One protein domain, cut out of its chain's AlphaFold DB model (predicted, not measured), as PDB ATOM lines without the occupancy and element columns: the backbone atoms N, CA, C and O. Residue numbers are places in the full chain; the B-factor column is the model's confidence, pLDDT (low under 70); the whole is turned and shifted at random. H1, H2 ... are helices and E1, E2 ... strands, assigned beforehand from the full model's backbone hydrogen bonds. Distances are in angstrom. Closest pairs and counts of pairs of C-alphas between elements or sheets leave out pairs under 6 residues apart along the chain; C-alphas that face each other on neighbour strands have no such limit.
ATOM      1  N   TRP A  46      36.830  16.546 -24.913       75.31
ATOM      2  CA  TRP A  46      37.130  16.469 -26.346       75.31
ATOM      3  C   TRP A  46      37.889  15.185 -26.733       75.31
ATOM      4  O   TRP A  46      37.643  14.605 -27.797       75.31
ATOM      5  N   LEU A  47      38.775  14.693 -25.863       78.62
ATOM      6  CA  LEU A  47      39.554  13.476 -26.086       78.62
ATOM      7  C   LEU A  47      38.714  12.225 -25.807       78.62
ATOM      8  O   LEU A  47      38.803  11.244 -26.553       78.62
ATOM      9  N   ALA A  48      37.851  12.278 -24.789       75.31
ATOM     10  CA  ALA A  48      36.850  11.247 -24.533       75.31
ATOM     11  C   ALA A  48      35.920  11.079 -25.746       75.31
ATOM     12  O   ALA A  48      35.721   9.963 -26.232       75.31
ATOM     13  N   ARG A  49      35.453  12.189 -26.334       79.81
ATOM     14  CA  ARG A  49      34.627  12.201 -27.552       79.81
ATOM     15  C   ARG A  49      35.344  11.600 -28.763       79.81
ATOM     16  O   ARG A  49      34.729  10.858 -29.534       79.81
ATOM     17  N   LYS A  50      36.648  11.863 -28.917       81.06
ATOM     18  CA  LYS A  50      37.482  11.259 -29.972       81.06
ATOM     19  C   LYS A  50      37.610   9.740 -29.788       81.06
ATOM     20  O   LYS A  50      37.389   8.997 -30.742       81.06
ATOM     21  N   ARG A  51      37.880   9.272 -28.561       79.19
ATOM     22  CA  ARG A  51      37.962   7.837 -28.216       79.19
ATOM     23  C   ARG A  51      36.611   7.113 -28.319       79.19
ATOM     24  O   ARG A  51      36.573   5.947 -28.708       79.19
ATOM     25  N   LYS A  52      35.494   7.804 -28.053       75.81
ATOM     26  CA  LYS A  52      34.130   7.257 -28.183       75.81
ATOM     27  C   LYS A  52      33.839   6.795 -29.616       75.81
ATOM     28  O   LYS A  52      33.256   5.733 -29.805       75.81
ATOM     29  N   ARG A  53      34.312   7.532 -30.631       77.44
ATOM     30  CA  ARG A  53      34.136   7.145 -32.046       77.44
ATOM     31  C   ARG A  53      34.887   5.865 -32.406       77.44
ATOM     32  O   ARG A  53      34.324   5.031 -33.104       77.44
ATOM     33  N   SER A  54      36.111   5.684 -31.904       76.25
ATOM     34  CA  SER A  54      36.884   4.456 -32.145       76.25
ATOM     35  C   SER A  54      36.308   3.230 -31.433       76.25
ATOM     36  O   SER A  54      36.481   2.116 -31.909       76.25
ATOM     37  N   LEU A  55      35.597   3.420 -30.313       72.81
ATOM     38  CA  LEU A  55      35.005   2.323 -29.539       72.81
ATOM     39  C   LEU A  55      33.644   1.839 -30.068       72.81
ATOM     40  O   LEU A  55      33.149   0.823 -29.584       72.81
ATOM     41  N   LYS A  56      33.053   2.514 -31.064       77.31
ATOM     42  CA  LYS A  56      31.675   2.271 -31.530       77.31
ATOM     43  C   LYS A  56      31.417   0.840 -32.042       77.31
ATOM     44  O   LYS A  56      30.269   0.416 -32.079       77.31
ATOM     45  N   GLY A  57      32.463   0.098 -32.413       78.62
ATOM     46  CA  GLY A  57      32.354  -1.276 -32.924       78.62
ATOM     47  C   GLY A  57      32.448  -2.395 -31.876       78.62
ATOM     48  O   GLY A  57      32.255  -3.554 -32.226       78.62
ATOM     49  N   GLY A  58      32.775  -2.097 -30.614       81.69
ATOM     50  CA  GLY A  58      33.006  -3.131 -29.596       81.69
ATOM     51  C   GLY A  58      31.729  -3.594 -28.869       81.69
ATOM     52  O   GLY A  58      30.847  -2.775 -28.609       81.69
ATOM     53  N   PRO A  59      31.647  -4.862 -28.411       78.94
ATOM     54  CA  PRO A  59      30.511  -5.354 -27.616       78.94
ATOM     55  C   PRO A  59      30.368  -4.626 -26.268       78.94
ATOM     56  O   PRO A  59      29.268  -4.463 -25.752       78.94
ATOM     57  N   ALA A  60      31.470  -4.110 -25.714       73.25
ATOM     58  CA  ALA A  60      31.449  -3.284 -24.506       73.25
ATOM     59  C   ALA A  60      30.780  -1.912 -24.718       73.25
ATOM     60  O   ALA A  60      30.248  -1.347 -23.766       73.25
ATOM     61  N   TYR A  61      30.803  -1.380 -25.946       75.50
ATOM     62  CA  TYR A  61      30.131  -0.128 -26.295       75.50
ATOM     63  C   TYR A  61      28.627  -0.342 -26.482       75.50
ATOM     64  O   TYR A  61      27.841   0.462 -26.000       75.50
ATOM     65  N   ALA A  62      28.229  -1.459 -27.102       77.25
ATOM     66  CA  ALA A  62      26.821  -1.846 -27.226       77.25
ATOM     67  C   ALA A  62      26.142  -2.040 -25.856       77.25
ATOM     68  O   ALA A  62      24.976  -1.701 -25.690       77.25
ATOM     69  N   ASN A  63      26.894  -2.524 -24.863       79.75
ATOM     70  CA  ASN A  63      26.396  -2.724 -23.502       79.75
ATOM     71  C   ASN A  63      26.444  -1.452 -22.632       79.75
ATOM     72  O   ASN A  63      25.976  -1.480 -21.495       79.75
ATOM     73  N   ARG A  64      27.019  -0.344 -23.125       74.69
ATOM     74  CA  ARG A  64      27.013   0.950 -22.432       74.69
ATOM     75  C   ARG A  64      25.727   1.689 -22.794       74.69
ATOM     76  O   ARG A  64      25.696   2.466 -23.743       74.69
ATOM     77  N   ILE A  65      24.676   1.415 -22.034       76.62
ATOM     78  CA  ILE A  65      23.366   2.043 -22.196       76.62
ATOM     79  C   ILE A  65      23.176   3.039 -21.051       76.62
ATOM     80  O   ILE A  65      23.314   2.674 -19.885       76.62
ATOM     81  N   GLU A  66      22.869   4.292 -21.382       80.31
ATOM     82  CA  GLU A  66      22.408   5.295 -20.419       80.31
ATOM     83  C   GLU A  66      20.887   5.166 -20.311       80.31
ATOM     84  O   GLU A  66      20.178   5.286 -21.308       80.31
ATOM     85  N   LEU A  67      20.388   4.847 -19.114       84.56
ATOM     86  CA  LEU A  67      18.948   4.665 -18.886       84.56
ATOM     87  C   LEU A  67      18.185   5.989 -18.893       84.56
ATOM     88  O   LEU A  67      17.003   6.007 -19.215       84.56
ATOM     89  N   LEU A  68      18.861   7.070 -18.510       86.50
ATOM     90  CA  LEU A  68      18.292   8.398 -18.414       86.50
ATOM     91  C   LEU A  68      19.148   9.352 -19.236       86.50
ATOM     92  O   LEU A  68      20.364   9.419 -19.041       86.50
ATOM     93  N   HIS A  69      18.511  10.045 -20.174       86.06
ATOM     94  CA  HIS A  69      19.201  10.948 -21.082       86.06
ATOM     95  C   HIS A  69      19.796  12.141 -20.321       86.06
ATOM     96  O   HIS A  69      19.115  12.740 -19.487       86.06
ATOM     97  N   ASP A  70      21.054  12.482 -20.615       84.00
ATOM     98  CA  ASP A  70      21.796  13.595 -19.999       84.00
ATOM     99  C   ASP A  70      21.797  13.577 -18.457       84.00
ATOM    100  O   ASP A  70      21.775  14.609 -17.782       84.00
ATOM    101  N   PHE A  71      21.844  12.381 -17.867       86.06
ATOM    102  CA  PHE A  71      21.996  12.214 -16.425       86.06
ATOM    103  C   PHE A  71      23.468  12.331 -16.010       86.06
ATOM    104  O   PHE A  71      24.172  11.337 -15.826       86.06
ATOM    105  N   GLY A  72      23.949  13.564 -15.869       82.00
ATOM    106  CA  GLY A  72      25.298  13.828 -15.384       82.00
ATOM    107  C   GLY A  72      25.583  15.310 -15.179       82.00
ATOM    108  O   GLY A  72      25.051  16.162 -15.879       82.00
ATOM    109  N   PHE A  73      26.465  15.606 -14.227       84.75
ATOM    110  CA  PHE A  73      27.001  16.948 -14.008       84.75
ATOM    111  C   PHE A  73      28.457  16.996 -14.456       84.75
ATOM    112  O   PHE A  73      29.161  15.988 -14.400       84.75
ATOM    113  N   LYS A  74      28.921  18.180 -14.870       78.56
ATOM    114  CA  LYS A  74      30.312  18.381 -15.310       78.56
ATOM    115  C   LYS A  74      31.328  18.068 -14.210       78.56
ATOM    116  O   LYS A  74      32.371  17.495 -14.500       78.56
ATOM    117  N   GLU A  75      31.016  18.443 -12.971       81.25
ATOM    118  CA  GLU A  75      31.873  18.182 -11.810       81.25
ATOM    119  C   GLU A  75      31.255  17.152 -10.870       81.25
ATOM    120  O   GLU A  75      31.763  16.040 -10.730       81.25
ATOM    121  N   ALA A  76      30.158  17.527 -10.214       84.50
ATOM    122  CA  ALA A  76      29.487  16.701  -9.226       84.50
ATOM    123  C   ALA A  76      28.043  17.165  -9.007       84.50
ATOM    124  O   ALA A  76      27.714  18.338  -9.213       84.50
ATOM    125  N   SER A  77      27.204  16.238  -8.543       88.25
ATOM    126  CA  SER A  77      25.925  16.549  -7.909       88.25
ATOM    127  C   SER A  77      26.098  16.701  -6.400       88.25
ATOM    128  O   SER A  77      26.944  16.050  -5.786       88.25
ATOM    129  N   GLN A  78      25.272  17.546  -5.796       88.56
ATOM    130  CA  GLN A  78      25.165  17.694  -4.350       88.56
ATOM    131  C   GLN A  78      24.069  16.789  -3.784       88.56
ATOM    132  O   GLN A  78      24.281  16.092  -2.793       88.56
ATOM    133  N   MET A  79      22.895  16.784  -4.417       87.62
ATOM    134  CA  MET A  79      21.749  16.000  -3.970       87.62
ATOM    135  C   MET A  79      20.851  15.584  -5.132       87.62
ATOM    136  O   MET A  79      20.797  16.257  -6.161       87.62
ATOM    137  N   ILE A  80      20.141  14.474  -4.929       93.12
ATOM    138  CA  ILE A  80      19.126  13.945  -5.840       93.12
ATOM    139  C   ILE A  80      17.899  13.587  -5.005       93.12
ATOM    140  O   ILE A  80      18.021  12.968  -3.944       93.12
ATOM    141  N   ARG A  81      16.716  13.992  -5.460       94.19
ATOM    142  CA  ARG A  81      15.428  13.679  -4.836       94.19
ATOM    143  C   ARG A  81      14.447  13.212  -5.897       94.19
ATOM    144  O   ARG A  81      14.468  13.703  -7.020       94.19
ATOM    145  N   ILE A  82      13.593  12.273  -5.520       95.12
ATOM    146  CA  ILE A  82      12.503  11.776  -6.355       95.12
ATOM    147  C   ILE A  82      11.208  12.262  -5.711       95.12
ATOM    148  O   ILE A  82      11.097  12.263  -4.485       95.12
ATOM    149  N   SER A  83      10.279  12.724  -6.535       95.81
ATOM    150  CA  SER A  83       8.942  13.116  -6.100       95.81
ATOM    151  C   SER A  83       8.168  11.901  -5.576       95.81
ATOM    152  O   SER A  83       8.378  10.784  -6.046       95.81
ATOM    153  N   ASP A  84       7.257  12.108  -4.626       95.06
ATOM    154  CA  ASP A  84       6.466  11.031  -4.011       95.06
ATOM    155  C   ASP A  84       5.608  10.267  -5.036       95.06
ATOM    156  O   ASP A  84       5.320   9.085  -4.859       95.06
ATOM    157  N   ASP A  85       5.226  10.934  -6.130       94.75
ATOM    158  CA  ASP A  85       4.507  10.328  -7.255       94.75
ATOM    159  C   ASP A  85       5.399   9.455  -8.156       94.75
ATOM    160  O   ASP A  85       4.894   8.746  -9.023       94.75
ATOM    161  N   GLY A  86       6.721   9.500  -7.966       92.56
ATOM    162  CA  GLY A  86       7.703   8.724  -8.718       92.56
ATOM    163  C   GLY A  86       7.884   9.153 -10.173       92.56
ATOM    164  O   GLY A  86       8.611   8.484 -10.906       92.56
ATOM    165  N   ASN A  87       7.260  10.249 -10.614       93.88
ATOM    166  CA  ASN A  87       7.351  10.700 -12.008       93.88
ATOM    167  C   ASN A  87       8.510  11.668 -12.242       93.88
ATOM    168  O   ASN A  87       8.998  11.783 -13.367       93.88
ATOM    169  N   TRP A  88       8.954  12.352 -11.189       94.75
ATOM    170  CA  TRP A  88       9.948  13.413 -11.278       94.75
ATOM    171  C   TRP A  88      11.169  13.112 -10.432       94.75
ATOM    172  O   TRP A  88      11.060  12.654  -9.294       94.75
ATOM    173  N   MET A  89      12.333  13.438 -10.977       94.56
ATOM    174  CA  MET A  89      13.592  13.439 -10.251       94.56
ATOM    175  C   MET A  89      14.254  14.804 -10.394       94.56
ATOM    176  O   MET A  89      14.430  15.298 -11.504       94.56
ATOM    177  N   MET A  90      14.633  15.402  -9.268       93.50
ATOM    178  CA  MET A  90      15.388  16.650  -9.220       93.50
ATOM    179  C   MET A  90      16.809  16.367  -8.752       93.50
ATOM    180  O   MET A  90      17.016  15.687  -7.745       93.50
ATOM    181  N   SER A  91      17.787  16.901  -9.475       92.88
ATOM    182  CA  SER A  91      19.207  16.783  -9.151       92.88
ATOM    183  C   SER A  91      19.856  18.162  -9.127       92.88
ATOM    184  O   SER A  91      19.647  18.951 -10.042       92.88
ATOM    185  N   THR A  92      20.673  18.449  -8.117       92.81
ATOM    186  CA  THR A  92      21.371  19.740  -7.985       92.81
ATOM    187  C   THR A  92      22.866  19.555  -8.217       92.81
ATOM    188  O   THR A  92      23.488  18.713  -7.569       92.81
ATOM    189  N   GLY A  93      23.440  20.333  -9.133       88.06
ATOM    190  CA  GLY A  93      24.863  20.360  -9.469       88.06
ATOM    191  C   GLY A  93      25.643  21.412  -8.687       88.06
ATOM    192  O   GLY A  93      25.095  22.447  -8.319       88.06
ATOM    193  N   VAL A  94      26.936  21.161  -8.463       85.81
ATOM    194  CA  VAL A  94      27.821  22.080  -7.722       85.81
ATOM    195  C   VAL A  94      28.283  23.257  -8.591       85.81
ATOM    196  O   VAL A  94      28.193  24.406  -8.166       85.81
ATOM    197  N   TYR A  95      28.758  22.998  -9.816       78.25
ATOM    198  CA  TYR A  95      29.291  24.041 -10.696       78.25
ATOM    199  C   TYR A  95      29.221  23.656 -12.188       78.25
ATOM    200  O   TYR A  95      29.576  22.542 -12.576       78.25
ATOM    201  N   LYS A  96      28.781  24.541 -13.094       80.62
ATOM    202  CA  LYS A  96      27.992  25.767 -12.856       80.62
ATOM    203  C   LYS A  96      26.679  25.372 -12.151       80.62
ATOM    204  O   LYS A  96      26.095  24.381 -12.588       80.62
ATOM    205  N   PRO A  97      26.257  26.043 -11.063       83.69
ATOM    206  CA  PRO A  97      25.162  25.572 -10.215       83.69
ATOM    207  C   PRO A  97      23.870  25.481 -11.022       83.69
ATOM    208  O   PRO A  97      23.325  26.484 -11.486       83.69
ATOM    209  N   GLN A  98      23.442  24.239 -11.220       87.88
ATOM    210  CA  GLN A  98      22.378  23.860 -12.132       87.88
ATOM    211  C   GLN A  98      21.416  22.900 -11.447       87.88
ATOM    212  O   GLN A  98      21.857  21.972 -10.765       87.88
ATOM    213  N   ILE A  99      20.118  23.092 -11.659       91.38
ATOM    214  CA  ILE A  99      19.073  22.188 -11.179       91.38
ATOM    215  C   ILE A  99      18.506  21.450 -12.384       91.38
ATOM    216  O   ILE A  99      18.020  22.065 -13.327       91.38
ATOM    217  N   TYR A 100      18.616  20.126 -12.372       92.06
ATOM    218  CA  TYR A 100      18.112  19.256 -13.428       92.06
ATOM    219  C   TYR A 100      16.805  18.638 -12.961       92.06
ATOM    220  O   TYR A 100      16.783  17.941 -11.944       92.06
ATOM    221  N   THR A 101      15.746  18.848 -13.732       94.00
ATOM    222  CA  THR A 101      14.433  18.242 -13.516       94.00
ATOM    223  C   THR A 101      14.180  17.231 -14.621       94.00
ATOM    224  O   THR A 101      14.076  17.578 -15.799       94.00
ATOM    225  N   GLN A 102      14.107  15.961 -14.242       94.25
ATOM    226  CA  GLN A 102      13.969  14.830 -15.153       94.25
ATOM    227  C   GLN A 102      12.609  14.174 -14.990       94.25
ATOM    228  O   GLN A 102      12.126  13.976 -13.872       94.25
ATOM    229  N   ASN A 103      12.023  13.800 -16.123       94.25
ATOM    230  CA  ASN A 103      10.795  13.033 -16.170       94.25
ATOM    231  C   ASN A 103      11.143  11.546 -16.297       94.25
ATOM    232  O   ASN A 103      11.669  11.096 -17.316       94.25
ATOM    233  N   LEU A 104      10.831  10.777 -15.258       91.69
ATOM    234  CA  LEU A 104      11.142   9.351 -15.167       91.69
ATOM    235  C   LEU A 104      10.272   8.498 -16.101       91.69
ATOM    236  O   LEU A 104      10.719   7.445 -16.546       91.69
ATOM    237  N   SER A 105       9.069   8.960 -16.459       91.94
ATOM    238  CA  SER A 105       8.197   8.256 -17.413       91.94
ATOM    239  C   SER A 105       8.691   8.365 -18.860       91.94
ATOM    240  O   SER A 105       8.533   7.430 -19.642       91.94
ATOM    241  N   GLN A 106       9.325   9.489 -19.204       90.69
ATOM    242  CA  GLN A 106       9.877   9.759 -20.537       90.69
ATOM    243  C   GLN A 106      11.386   9.486 -20.626       90.69
ATOM    244  O   GLN A 106      11.958   9.553 -21.713       90.69
ATOM    245  N   LEU A 107      12.019   9.169 -19.492       90.44
ATOM    246  CA  LEU A 107      13.458   8.940 -19.342       90.44
ATOM    247  C   LEU A 107      14.329  10.081 -19.901       90.44
ATOM    248  O   LEU A 107      15.440   9.864 -20.397       90.44
ATOM    249  N   SER A 108      13.823  11.309 -19.808       90.06
ATOM    250  CA  SER A 108      14.416  12.490 -20.425       90.06
ATOM    251  C   SER A 108      14.549  13.649 -19.442       90.06
ATOM    252  O   SER A 108      13.838  13.756 -18.435       90.06
ATOM    253  N   LEU A 109      15.486  14.540 -19.751       90.56
ATOM    254  CA  LEU A 109      15.620  15.834 -19.098       90.56
ATOM    255  C   LEU A 109      14.484  16.749 -19.561       90.56
ATOM    256  O   LEU A 109      14.303  16.948 -20.760       90.56
ATOM    257  N   SER A 110      13.705  17.283 -18.622       92.50
ATOM    258  CA  SER A 110      12.609  18.208 -18.929       92.50
ATOM    259  C   SER A 110      13.054  19.657 -18.821       92.50
ATOM    260  O   SER A 110      12.805  20.438 -19.734       92.50
ATOM    261  N   TYR A 111      13.722  20.014 -17.725       89.62
ATOM    262  CA  TYR A 111      14.175  21.381 -17.502       89.62
ATOM    263  C   TYR A 111      15.547  21.426 -16.838       89.62
ATOM    264  O   TYR A 111      15.912  20.529 -16.072       89.62
ATOM    265  N   VAL A 112      16.294  22.481 -17.157       90.62
ATOM    266  CA  VAL A 112      17.580  22.818 -16.551       90.62
ATOM    267  C   VAL A 112      17.526  24.280 -16.150       90.62
ATOM    268  O   VAL A 112      17.440  25.142 -17.019       90.62
ATOM    269  N   GLU A 113      17.603  24.547 -14.851       86.94
ATOM    270  CA  GLU A 113      17.708  25.908 -14.317       86.94
ATOM    271  C   GLU A 113      19.152  26.230 -13.960       86.94
ATOM    272  O   GLU A 113      19.829  25.427 -13.313       86.94
ATOM    273  N   ASN A 114      19.608  27.424 -14.337       86.06
ATOM    274  CA  ASN A 114      20.897  27.979 -13.941       86.06
ATOM    275  C   ASN A 114      20.668  28.994 -12.811       86.06
ATOM    276  O   ASN A 114      20.300  30.134 -13.071       86.06
ATOM    277  N   VAL A 115      20.937  28.615 -11.559       77.81
ATOM    278  CA  VAL A 115      20.597  29.444 -10.377       77.81
ATOM    279  C   VAL A 115      21.353  30.781 -10.344       77.81
ATOM    280  O   VAL A 115      20.877  31.764  -9.788       77.81
ATOM    281  N   VAL A 116      22.555  30.829 -10.923       69.62
ATOM    282  CA  VAL A 116      23.418  32.025 -10.880       69.62
ATOM    283  C   VAL A 116      23.198  32.961 -12.069       69.62
ATOM    284  O   VAL A 116      23.495  34.144 -11.958       69.62
ATOM    285  N   GLU A 117      22.690  32.463 -13.195       66.00
ATOM    286  CA  GLU A 117      22.529  33.287 -14.403       66.00
ATOM    287  C   GLU A 117      21.380  34.290 -14.239       66.00
ATOM    288  O   GLU A 117      21.570  35.472 -14.503       66.00
ATOM    289  N   GLU A 118      20.258  33.865 -13.651       57.97
ATOM    290  CA  GLU A 118      19.098  34.733 -13.412       57.97
ATOM    291  C   GLU A 118      19.402  35.869 -12.422       57.97
ATOM    292  O   GLU A 118      19.078  37.020 -12.697       57.97
ATOM    293  N   MET A 119      20.122  35.607 -11.320       59.28
ATOM    294  CA  MET A 119      20.487  36.676 -10.375       59.28
ATOM    295  C   MET A 119      21.422  37.721 -10.985       59.28
ATOM    296  O   MET A 119      21.348  38.898 -10.638       59.28
ATOM    297  N   VAL A 120      22.314  37.308 -11.888       58.34
ATOM    298  CA  VAL A 120      23.194  38.250 -12.585       58.34
ATOM    299  C   VAL A 120      22.381  39.068 -13.591       58.34
ATOM    300  O   VAL A 120      22.552  40.283 -13.662       58.34
ATOM    301  N   GLU A 121      21.455  38.461 -14.327       57.78
ATOM    302  CA  GLU A 121      20.600  39.177 -15.281       57.78
ATOM    303  C   GLU A 121      19.610  40.134 -14.596       57.78
ATOM    304  O   GLU A 121      19.470  41.273 -15.038       57.78
TER     305      GLU A 121
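This is residues 46 to 121 of the 327 residues of the protein "NUC153 domain-containing protein" of Bimuria novae-zelandiae CBS 107.79 (UniProt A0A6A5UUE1). A twisted sheet of four antiparallel strands, E1 to E4, stands with no helix on it, while a separate helical arm of H1 and H2 is set well off from it, joined to it by the long link of residues 63 to 76. At the far end of E4 the short helix H3 runs away from the sheet, and residues 46 to 51 and 53 to 60 of the helical arm stick out free. The printed part has 76 residues, with three named helices and four named strands in the order H1 H2 E1 E2 E3 E4 H3; the sheet order is E1, E2, E3, E4 and the class is mixed, helices and strands. The whole is loose, with a radius of gyration of the C-alphas of 15.4 A and spans of 44 by 33 by 18 A.

H1, residues 46 to 55, and H2, residues 59 to 62, are close but not clearly touching; their closest C-alphas, those of Leu 55 and Tyr 61, are 6.3 A apart. After the long link comes a meander, each strand the antiparallel neighbour of the one before: E1, residues 77 to 82, E2, residues 88 to 93, E3, residues 98 to 103, and E4, residues 108 to 114. Neither H1 nor H2 is on this sheet, with 0 pairs of C-alphas within 10 A. E1 and E2 form a hairpin at 170 degrees between directions, with N 78 and O 92 within hydrogen-bond range at 2.8 A. The hairpin E2 and E3, at 161 degrees, has N 93 and O 98 at 2.8 A. The hairpin E3 and E4, at 159 degrees, has N 101 and O 111 at 2.9 A. E1 and E4 are the edge strands and are apart. H3, residues 115 to 121, is only just not on the sheet, with 4 pairs of C-alphas within 10 A; its closest C-alphas with E3, those of Val 115 and Gln 98, are 6.1 A apart. Of the O i to N i+4 pairs, 4 of 6 in H1 and 2 of 3 in H3 are within range, and H2 is too short for such a pair.

H1 begins at C-alpha 46, (37.130, 16.469, -26.346), and is 14.7 A long; H2 is 5.1 A. E1 begins at C-alpha 77, (25.925, 16.549, -7.909), and is 14.3 A long. E2 measures 16.6 A, E3 16.4 A and E4 18.0 A. H3, 10.9 A, ends at C-alpha 121, (20.600, 39.177, -15.281).

The two C-alphas farthest apart, those of Pro 59 and Glu 121, are 47.3 A apart. The printed part has no cut; the link from H2 to E1 is long and the other links are tight. Mean pLDDT of the printed part is 83.7, and residues 116 to 121 are under 70.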